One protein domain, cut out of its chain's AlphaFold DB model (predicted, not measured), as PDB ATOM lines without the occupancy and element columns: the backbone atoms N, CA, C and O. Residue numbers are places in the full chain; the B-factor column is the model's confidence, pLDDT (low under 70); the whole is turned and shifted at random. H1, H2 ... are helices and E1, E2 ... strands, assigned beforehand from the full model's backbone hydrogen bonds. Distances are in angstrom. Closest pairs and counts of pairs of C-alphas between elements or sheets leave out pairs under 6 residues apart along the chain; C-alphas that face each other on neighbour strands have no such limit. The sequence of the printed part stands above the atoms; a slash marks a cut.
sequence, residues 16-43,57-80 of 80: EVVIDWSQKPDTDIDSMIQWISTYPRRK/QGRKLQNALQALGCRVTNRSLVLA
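Overview. This is residues 16 to 43 and 57 to 80 of the 80 residues of an uncharacterized protein of Candidatus Peregrinibacteria bacterium CG10_big_fil_rev_8_21_14_0_10_49_24 (UniProt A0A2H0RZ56). Two helices, H1 and H2, lie side by side and run the same way, and the chain folds back after H2 so that the short strand E2 comes beside that helix. The strand E1 comes near E2 without pairing with it, and a tail after E2 reaches away from the body and adds to the length. The printed part has 52 residues with two named helices and two named strands, in the order E1, H1, H2, E2, and its class is mixed, helices and strands. It is only just compact, close to loose, with a radius of gyration of the C-alphas of 11.6 A, and elongated, spanning 38 by 23 by 16 A.

Arrangement. E1, residues 17 to 21, and E2, residues 71 to 74, are near each other, with 5 pairs of C-alphas within 10 A; each pairs with no named strand. E1 is apart from H1, residues 29 to 38, and from H2, residues 57 to 67. H1 and H2 touch at a shallow tilt of 12 degrees and run the same way; their closest C-alphas, of Ile 29 and Leu 61, are 6.4 A apart. The closest C-alphas of H2 and E2, those of Gln 66 and Val 72, are 6.9 A apart. H1 and E2 are apart. In H1 and H2 every O i to N i+4 pair is within hydrogen-bond range.

Along the chain. E1 begins at C-alpha 17 (7.769, -22.950, -8.372) and is 12.6 A long. H1 measures 14.5 A and H2 15.4 A from first to last C-alpha. E2, 10.2 A long, ends at C-alpha 74 (12.797, -23.499, 7.078).

Size, cuts and confidence. The C-alphas farthest apart, of Pro 40 and Ala 80, are 38.5 A apart. Residues 44 to 56 are not printed, and C-alphas 43 and 57 are 22.2 A apart across the cut. The link from E1 to H1 is short and that from H2 to E2 tight. Mean pLDDT of the printed part is 85.0; residues 25 to 27 and 76 to 80 are under 70.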
ATOM      1  N   GLU A  16       3.157 -21.914  -8.908       85.69
ATOM      2  CA  GLU A  16       4.160 -21.783  -7.855       85.69
ATOM      3  C   GLU A  16       5.332 -22.729  -8.152       85.69
ATOM      4  O   GLU A  16       5.164 -23.938  -8.341       85.69
ATOM      5  N   VAL A  17       6.542 -22.175  -8.201       90.56
ATOM      6  CA  VAL A  17       7.769 -22.950  -8.372       90.56
ATOM      7  C   VAL A  17       8.288 -23.328  -6.996       90.56
ATOM      8  O   VAL A  17       8.817 -22.490  -6.267       90.56
ATOM      9  N   VAL A  18       8.180 -24.609  -6.654       92.31
ATOM     10  CA  VAL A  18       8.671 -25.135  -5.379       92.31
ATOM     11  C   VAL A  18      10.055 -25.755  -5.554       92.31
ATOM     12  O   VAL A  18      10.241 -26.680  -6.343       92.31
ATOM     13  N   ILE A  19      11.030 -25.272  -4.784       90.56
ATOM     14  CA  ILE A  19      12.406 -25.775  -4.777       90.56
ATOM     15  C   ILE A  19      12.721 -26.346  -3.401       90.56
ATOM     16  O   ILE A  19      12.814 -25.620  -2.408       90.56
ATOM     17  N   ASP A  20      12.936 -27.657  -3.335       89.88
ATOM     18  CA  ASP A  20      13.409 -28.300  -2.116       89.88
ATOM     19  C   ASP A  20      14.940 -28.299  -2.059       89.88
ATOM     20  O   ASP A  20      15.618 -29.073  -2.740       89.88
ATOM     21  N   TRP A  21      15.488 -27.415  -1.228       88.00
ATOM     22  CA  TRP A  21      16.918 -27.316  -0.941       88.00
ATOM     23  C   TRP A  21      17.262 -27.845   0.459       88.00
ATOM     24  O   TRP A  21      18.347 -27.598   0.990       88.00
ATOM     25  N   SER A  22      16.340 -28.570   1.101       86.25
ATOM     26  CA  SER A  22      16.495 -28.953   2.505       86.25
ATOM     27  C   SER A  22      17.522 -30.061   2.748       86.25
ATOM     28  O   SER A  22      18.092 -30.125   3.836       86.25
ATOM     29  N   GLN A  23      17.805 -30.878   1.729       81.69
ATOM     30  CA  GLN A  23      18.705 -32.039   1.796       81.69
ATOM     31  C   GLN A  23      20.001 -31.854   0.989       81.69
ATOM     32  O   GLN A  23      20.678 -32.830   0.684       81.69
ATOM     33  N   LYS A  24      20.345 -30.618   0.599       72.81
ATOM     34  CA  LYS A  24      21.503 -30.318  -0.260       72.81
ATOM     35  C   LYS A  24      22.629 -29.626   0.523       72.81
ATOM     36  O   LYS A  24      22.679 -28.397   0.545       72.81
ATOM     37  N   PRO A  25      23.504 -30.391   1.211       59.91
ATOM     38  CA  PRO A  25      24.469 -29.828   2.152       59.91
ATOM     39  C   PRO A  25      25.650 -29.082   1.516       59.91
ATOM     40  O   PRO A  25      26.166 -28.191   2.176       59.91
ATOM     41  N   ASP A  26      26.021 -29.362   0.259       62.78
ATOM     42  CA  ASP A  26      27.247 -28.828  -0.371       62.78
ATOM     43  C   ASP A  26      27.036 -28.495  -1.857       62.78
ATOM     44  O   ASP A  26      27.681 -29.036  -2.750       62.78
ATOM     45  N   THR A  27      26.039 -27.667  -2.159       69.50
ATOM     46  CA  THR A  27      25.678 -27.332  -3.548       69.50
ATOM     47  C   THR A  27      25.988 -25.873  -3.849       69.50
ATOM     48  O   THR A  27      25.958 -25.040  -2.947       69.50
ATOM     49  N   ASP A  28      26.280 -25.573  -5.114       84.62
ATOM     50  CA  ASP A  28      26.584 -24.233  -5.614       84.62
ATOM     51  C   ASP A  28      25.408 -23.260  -5.395       84.62
ATOM     52  O   ASP A  28      24.481 -23.132  -6.201       84.62
ATOM     53  N   ILE A  29      25.445 -22.598  -4.236       87.88
ATOM     54  CA  ILE A  29      24.476 -21.593  -3.792       87.88
ATOM     55  C   ILE A  29      24.459 -20.396  -4.738       87.88
ATOM     56  O   ILE A  29      23.398 -19.813  -4.952       87.88
ATOM     57  N   ASP A  30      25.606 -20.037  -5.310       90.25
ATOM     58  CA  ASP A  30      25.712 -18.867  -6.172       90.25
ATOM     59  C   ASP A  30      25.002 -19.122  -7.504       90.25
ATOM     60  O   ASP A  30      24.198 -18.289  -7.928       90.25
ATOM     61  N   SER A  31      25.153 -20.319  -8.080       89.62
ATOM     62  CA  SER A  31      24.362 -20.748  -9.243       89.62
ATOM     63  C   SER A  31      22.857 -20.781  -8.960       89.62
ATOM     64  O   SER A  31      22.057 -20.360  -9.800       89.62
ATOM     65  N   MET A  32      22.439 -21.236  -7.771       89.44
ATOM     66  CA  MET A  32      21.021 -21.226  -7.384       89.44
ATOM     67  C   MET A  32      20.468 -19.800  -7.305       89.44
ATOM     68  O   MET A  32      19.415 -19.510  -7.875       89.44
ATOM     69  N   ILE A  33      21.175 -18.904  -6.613       92.56
ATOM     70  CA  ILE A  33      20.785 -17.496  -6.492       92.56
ATOM     71  C   ILE A  33      20.722 -16.856  -7.879       92.56
ATOM     72  O   ILE A  33      19.750 -16.164  -8.184       92.56
ATOM     73  N   GLN A  34      21.714 -17.117  -8.735       94.12
ATOM     74  CA  GLN A  34      21.754 -16.593 -10.095       94.12
ATOM     75  C   GLN A  34      20.544 -17.066 -10.907       94.12
ATOM     76  O   GLN A  34      19.856 -16.232 -11.495       94.12
ATOM     77  N   TRP A  35      20.220 -18.360 -10.889       91.44
ATOM     78  CA  TRP A  35      19.045 -18.879 -11.592       91.44
ATOM     79  C   TRP A  35      17.753 -18.195 -11.117       91.44
ATOM     80  O   TRP A  35      17.005 -17.649 -11.933       91.44
ATOM     81  N   ILE A  36      17.536 -18.107  -9.800       92.88
ATOM     82  CA  ILE A  36      16.344 -17.460  -9.222       92.88
ATOM     83  C   ILE A  36      16.300 -15.972  -9.579       92.88
ATOM     84  O   ILE A  36      15.233 -15.442  -9.884       92.88
ATOM     85  N   SER A  37      17.450 -15.292  -9.605       93.81
ATOM     86  CA  SER A  37      17.528 -13.876  -9.970       93.81
ATOM     87  C   SER A  37      17.037 -13.609 -11.395       93.81
ATOM     88  O   SER A  37      16.467 -12.552 -11.648       93.81
ATOM     89  N   THR A  38      17.169 -14.581 -12.302       92.69
ATOM     90  CA  THR A  38      16.694 -14.472 -13.691       92.69
ATOM     91  C   THR A  38      15.226 -14.863 -13.876       92.69
ATOM     92  O   THR A  38      14.658 -14.604 -14.935       92.69
ATOM     93  N   TYR A  39      14.580 -15.443 -12.859       90.62
ATOM     94  CA  TYR A  39      13.182 -15.855 -12.952       90.62
ATOM     95  C   TYR A  39      12.249 -14.624 -12.943       90.62
ATOM     96  O   TYR A  39      12.384 -13.765 -12.070       90.62
ATOM     97  N   PRO A  40      11.288 -14.496 -13.876       86.38
ATOM     98  CA  PRO A  40      10.446 -13.298 -13.982       86.38
ATOM     99  C   PRO A  40       9.419 -13.162 -12.845       86.38
ATOM    100  O   PRO A  40       8.988 -12.053 -12.532       86.38
ATOM    101  N   ARG A  41       9.047 -14.270 -12.190       88.00
ATOM    102  CA  ARG A  41       7.998 -14.337 -11.158       88.00
ATOM    103  C   ARG A  41       8.537 -14.800  -9.797       88.00
ATOM    104  O   ARG A  41       8.047 -15.747  -9.203       88.00
ATOM    105  N   ARG A  42       9.583 -14.142  -9.282       91.94
ATOM    106  CA  ARG A  42      10.296 -14.565  -8.046       91.94
ATOM    107  C   ARG A  42       9.410 -14.673  -6.802       91.94
ATOM    108  O   ARG A  42       9.669 -15.508  -5.947       91.94
ATOM    109  N   LYS A  43       8.352 -13.865  -6.725       89.75
ATOM    110  CA  LYS A  43       7.338 -13.933  -5.659       89.75
ATOM    111  C   LYS A  43       6.582 -15.269  -5.611       89.75
ATOM    112  O   LYS A  43       6.113 -15.649  -4.545       89.75
ATOM    113  N   GLN A  57      26.996 -20.153   4.815       81.06
ATOM    114  CA  GLN A  57      26.469 -20.363   3.468       81.06
ATOM    115  C   GLN A  57      24.936 -20.451   3.432       81.06
ATOM    116  O   GLN A  57      24.296 -19.815   2.599       81.06
ATOM    117  N   GLY A  58      24.328 -21.167   4.380       84.44
ATOM    118  CA  GLY A  58      22.875 -21.252   4.481       84.44
ATOM    119  C   GLY A  58      22.230 -19.902   4.812       84.44
ATOM    120  O   GLY A  58      21.185 -19.566   4.256       84.44
ATOM    121  N   ARG A  59      22.891 -19.079   5.638       87.50
ATOM    122  CA  ARG A  59      22.450 -17.705   5.924       87.50
ATOM    123  C   ARG A  59      22.594 -16.784   4.709       87.50
ATOM    124  O   ARG A  59      21.690 -15.991   4.456       87.50
ATOM    125  N   LYS A  60      23.682 -16.918   3.933       89.69
ATOM    126  CA  LYS A  60      23.871 -16.215   2.647       89.69
ATOM    127  C   LYS A  60      22.719 -16.528   1.691       89.69
ATOM    128  O   LYS A  60      22.093 -15.602   1.180       89.69
ATOM    129  N   LEU A  61      22.407 -17.814   1.511       89.81
ATOM    130  CA  LEU A  61      21.312 -18.262   0.653       89.81
ATOM    131  C   LEU A  61      19.966 -17.697   1.122       89.81
ATOM    132  O   LEU A  61      19.267 -17.067   0.338       89.81
ATOM    133  N   GLN A  62      19.621 -17.855   2.404       91.75
ATOM    134  CA  GLN A  62      18.353 -17.357   2.943       91.75
ATOM    135  C   GLN A  62      18.180 -15.849   2.709       91.75
ATOM    136  O   GLN A  62      17.138 -15.425   2.210       91.75
ATOM    137  N   ASN A  63      19.203 -15.052   3.033       93.69
ATOM    138  CA  ASN A  63      19.158 -13.601   2.860       93.69
ATOM    139  C   ASN A  63      18.984 -13.213   1.385       93.69
ATOM    140  O   ASN A  63      18.184 -12.333   1.075       93.69
ATOM    141  N   ALA A  64      19.702 -13.880   0.475       94.06
ATOM    142  CA  ALA A  64      19.604 -13.615  -0.956       94.06
ATOM    143  C   ALA A  64      18.206 -13.935  -1.505       94.06
ATOM    144  O   ALA A  64      17.617 -13.117  -2.207       94.06
ATOM    145  N   LEU A  65      17.637 -15.086  -1.138       93.94
ATOM    146  CA  LEU A  65      16.293 -15.494  -1.562       93.94
ATOM    147  C   LEU A  65      15.209 -14.525  -1.072       93.94
ATOM    148  O   LEU A  65      14.320 -14.150  -1.836       93.94
ATOM    149  N   GLN A  66      15.305 -14.088   0.185       94.50
ATOM    150  CA  GLN A  66      14.381 -13.108   0.755       94.50
ATOM    151  C   GLN A  66      14.512 -11.743   0.068       94.50
ATOM    152  O   GLN A  66      13.499 -11.135  -0.268       94.50
ATOM    153  N   ALA A  67      15.740 -11.287  -0.205       95.69
ATOM    154  CA  ALA A  67      15.986 -10.045  -0.939       95.69
ATOM    155  C   ALA A  67      15.448 -10.092  -2.382       95.69
ATOM    156  O   ALA A  67      15.000  -9.080  -2.912       95.69
ATOM    157  N   LEU A  68      15.444 -11.277  -3.001       94.88
ATOM    158  CA  LEU A  68      14.855 -11.522  -4.320       94.88
ATOM    159  C   LEU A  68      13.317 -11.603  -4.308       94.88
ATOM    160  O   LEU A  68      12.707 -11.674  -5.377       94.88
ATOM    161  N   GLY A  69      12.691 -11.578  -3.126       94.56
ATOM    162  CA  GLY A  69      11.240 -11.639  -2.947       94.56
ATOM    163  C   GLY A  69      10.660 -13.054  -2.942       94.56
ATOM    164  O   GLY A  69       9.449 -13.199  -3.068       94.56
ATOM    165  N   CYS A  70      11.495 -14.089  -2.810       94.81
ATOM    166  CA  CYS A  70      11.030 -15.475  -2.753       94.81
ATOM    167  C   CYS A  70      10.393 -15.788  -1.397       94.81
ATOM    168  O   CYS A  70      10.821 -15.282  -0.351       94.81
ATOM    169  N   ARG A  71       9.436 -16.718  -1.387       94.81
ATOM    170  CA  ARG A  71       8.979 -17.345  -0.146       94.81
ATOM    171  C   ARG A  71      10.036 -18.350   0.307       94.81
ATOM    172  O   ARG A  71      10.492 -19.180  -0.472       94.81
ATOM    173  N   VAL A  72      10.420 -18.300   1.580       93.56
ATOM    174  CA  VAL A  72      11.420 -19.216   2.145       93.56
ATOM    175  C   VAL A  72      10.852 -19.891   3.384       93.56
ATOM    176  O   VAL A  72      10.457 -19.212   4.333       93.56
ATOM    177  N   THR A  73      10.830 -21.223   3.397       92.12
ATOM    178  CA  THR A  73      10.417 -22.007   4.566       92.12
ATOM    179  C   THR A  73      11.562 -22.854   5.075       92.12
ATOM    180  O   THR A  73      12.166 -23.653   4.370       92.12
ATOM    181  N   ASN A  74      11.820 -22.711   6.363       88.31
ATOM    182  CA  ASN A  74      12.797 -23.499   7.078       88.31
ATOM    183  C   ASN A  74      12.159 -24.819   7.519       88.31
ATOM    184  O   ASN A  74      11.313 -24.817   8.411       88.31
ATOM    185  N   ARG A  75      12.571 -25.949   6.937       84.38
ATOM    186  CA  ARG A  75      12.197 -27.264   7.468       84.38
ATOM    187  C   ARG A  75      13.057 -27.553   8.692       84.38
ATOM    188  O   ARG A  75      14.287 -27.598   8.611       84.38
ATOM    189  N   SER A  76      12.425 -27.720   9.848       68.75
ATOM    190  CA  SER A  76      13.069 -28.409  10.960       68.75
ATOM    191  C   SER A  76      13.030 -29.900  10.662       68.75
ATOM    192  O   SER A  76      11.955 -30.452  10.437       68.75
ATOM    193  N   LEU A  77      14.189 -30.554  10.687       62.50
ATOM    194  CA  LEU A  77      14.245 -31.993  10.924       62.50
ATOM    195  C   LEU A  77      13.753 -32.203  12.360       62.50
ATOM    196  O   LEU A  77      14.545 -32.170  13.298       62.50
ATOM    197  N   VAL A  78      12.439 -32.304  12.551       50.88
ATOM    198  CA  VAL A  78      11.913 -32.932  13.761       50.88
ATOM    199  C   VAL A  78      12.167 -34.413  13.538       50.88
ATOM    200  O   VAL A  78      11.503 -35.039  12.715       50.88
ATOM    201  N   LEU A  79      13.220 -34.925  14.171       51.69
ATOM    202  CA  LEU A  79      13.413 -36.357  14.338       51.69
ATOM    203  C   LEU A  79      12.213 -36.852  15.154       51.69
ATOM    204  O   LEU A  79      12.060 -36.446  16.307       51.69
ATOM    205  N   ALA A  80      11.330 -37.610  14.506       39.09
ATOM    206  CA  ALA A  80      10.363 -38.467  15.180       39.09
ATOM    207  C   ALA A  80      11.079 -39.718  15.700       39.09
ATOM    208  O   ALA A  80      12.025 -40.169  15.008       39.09
TER     209      ALA A  80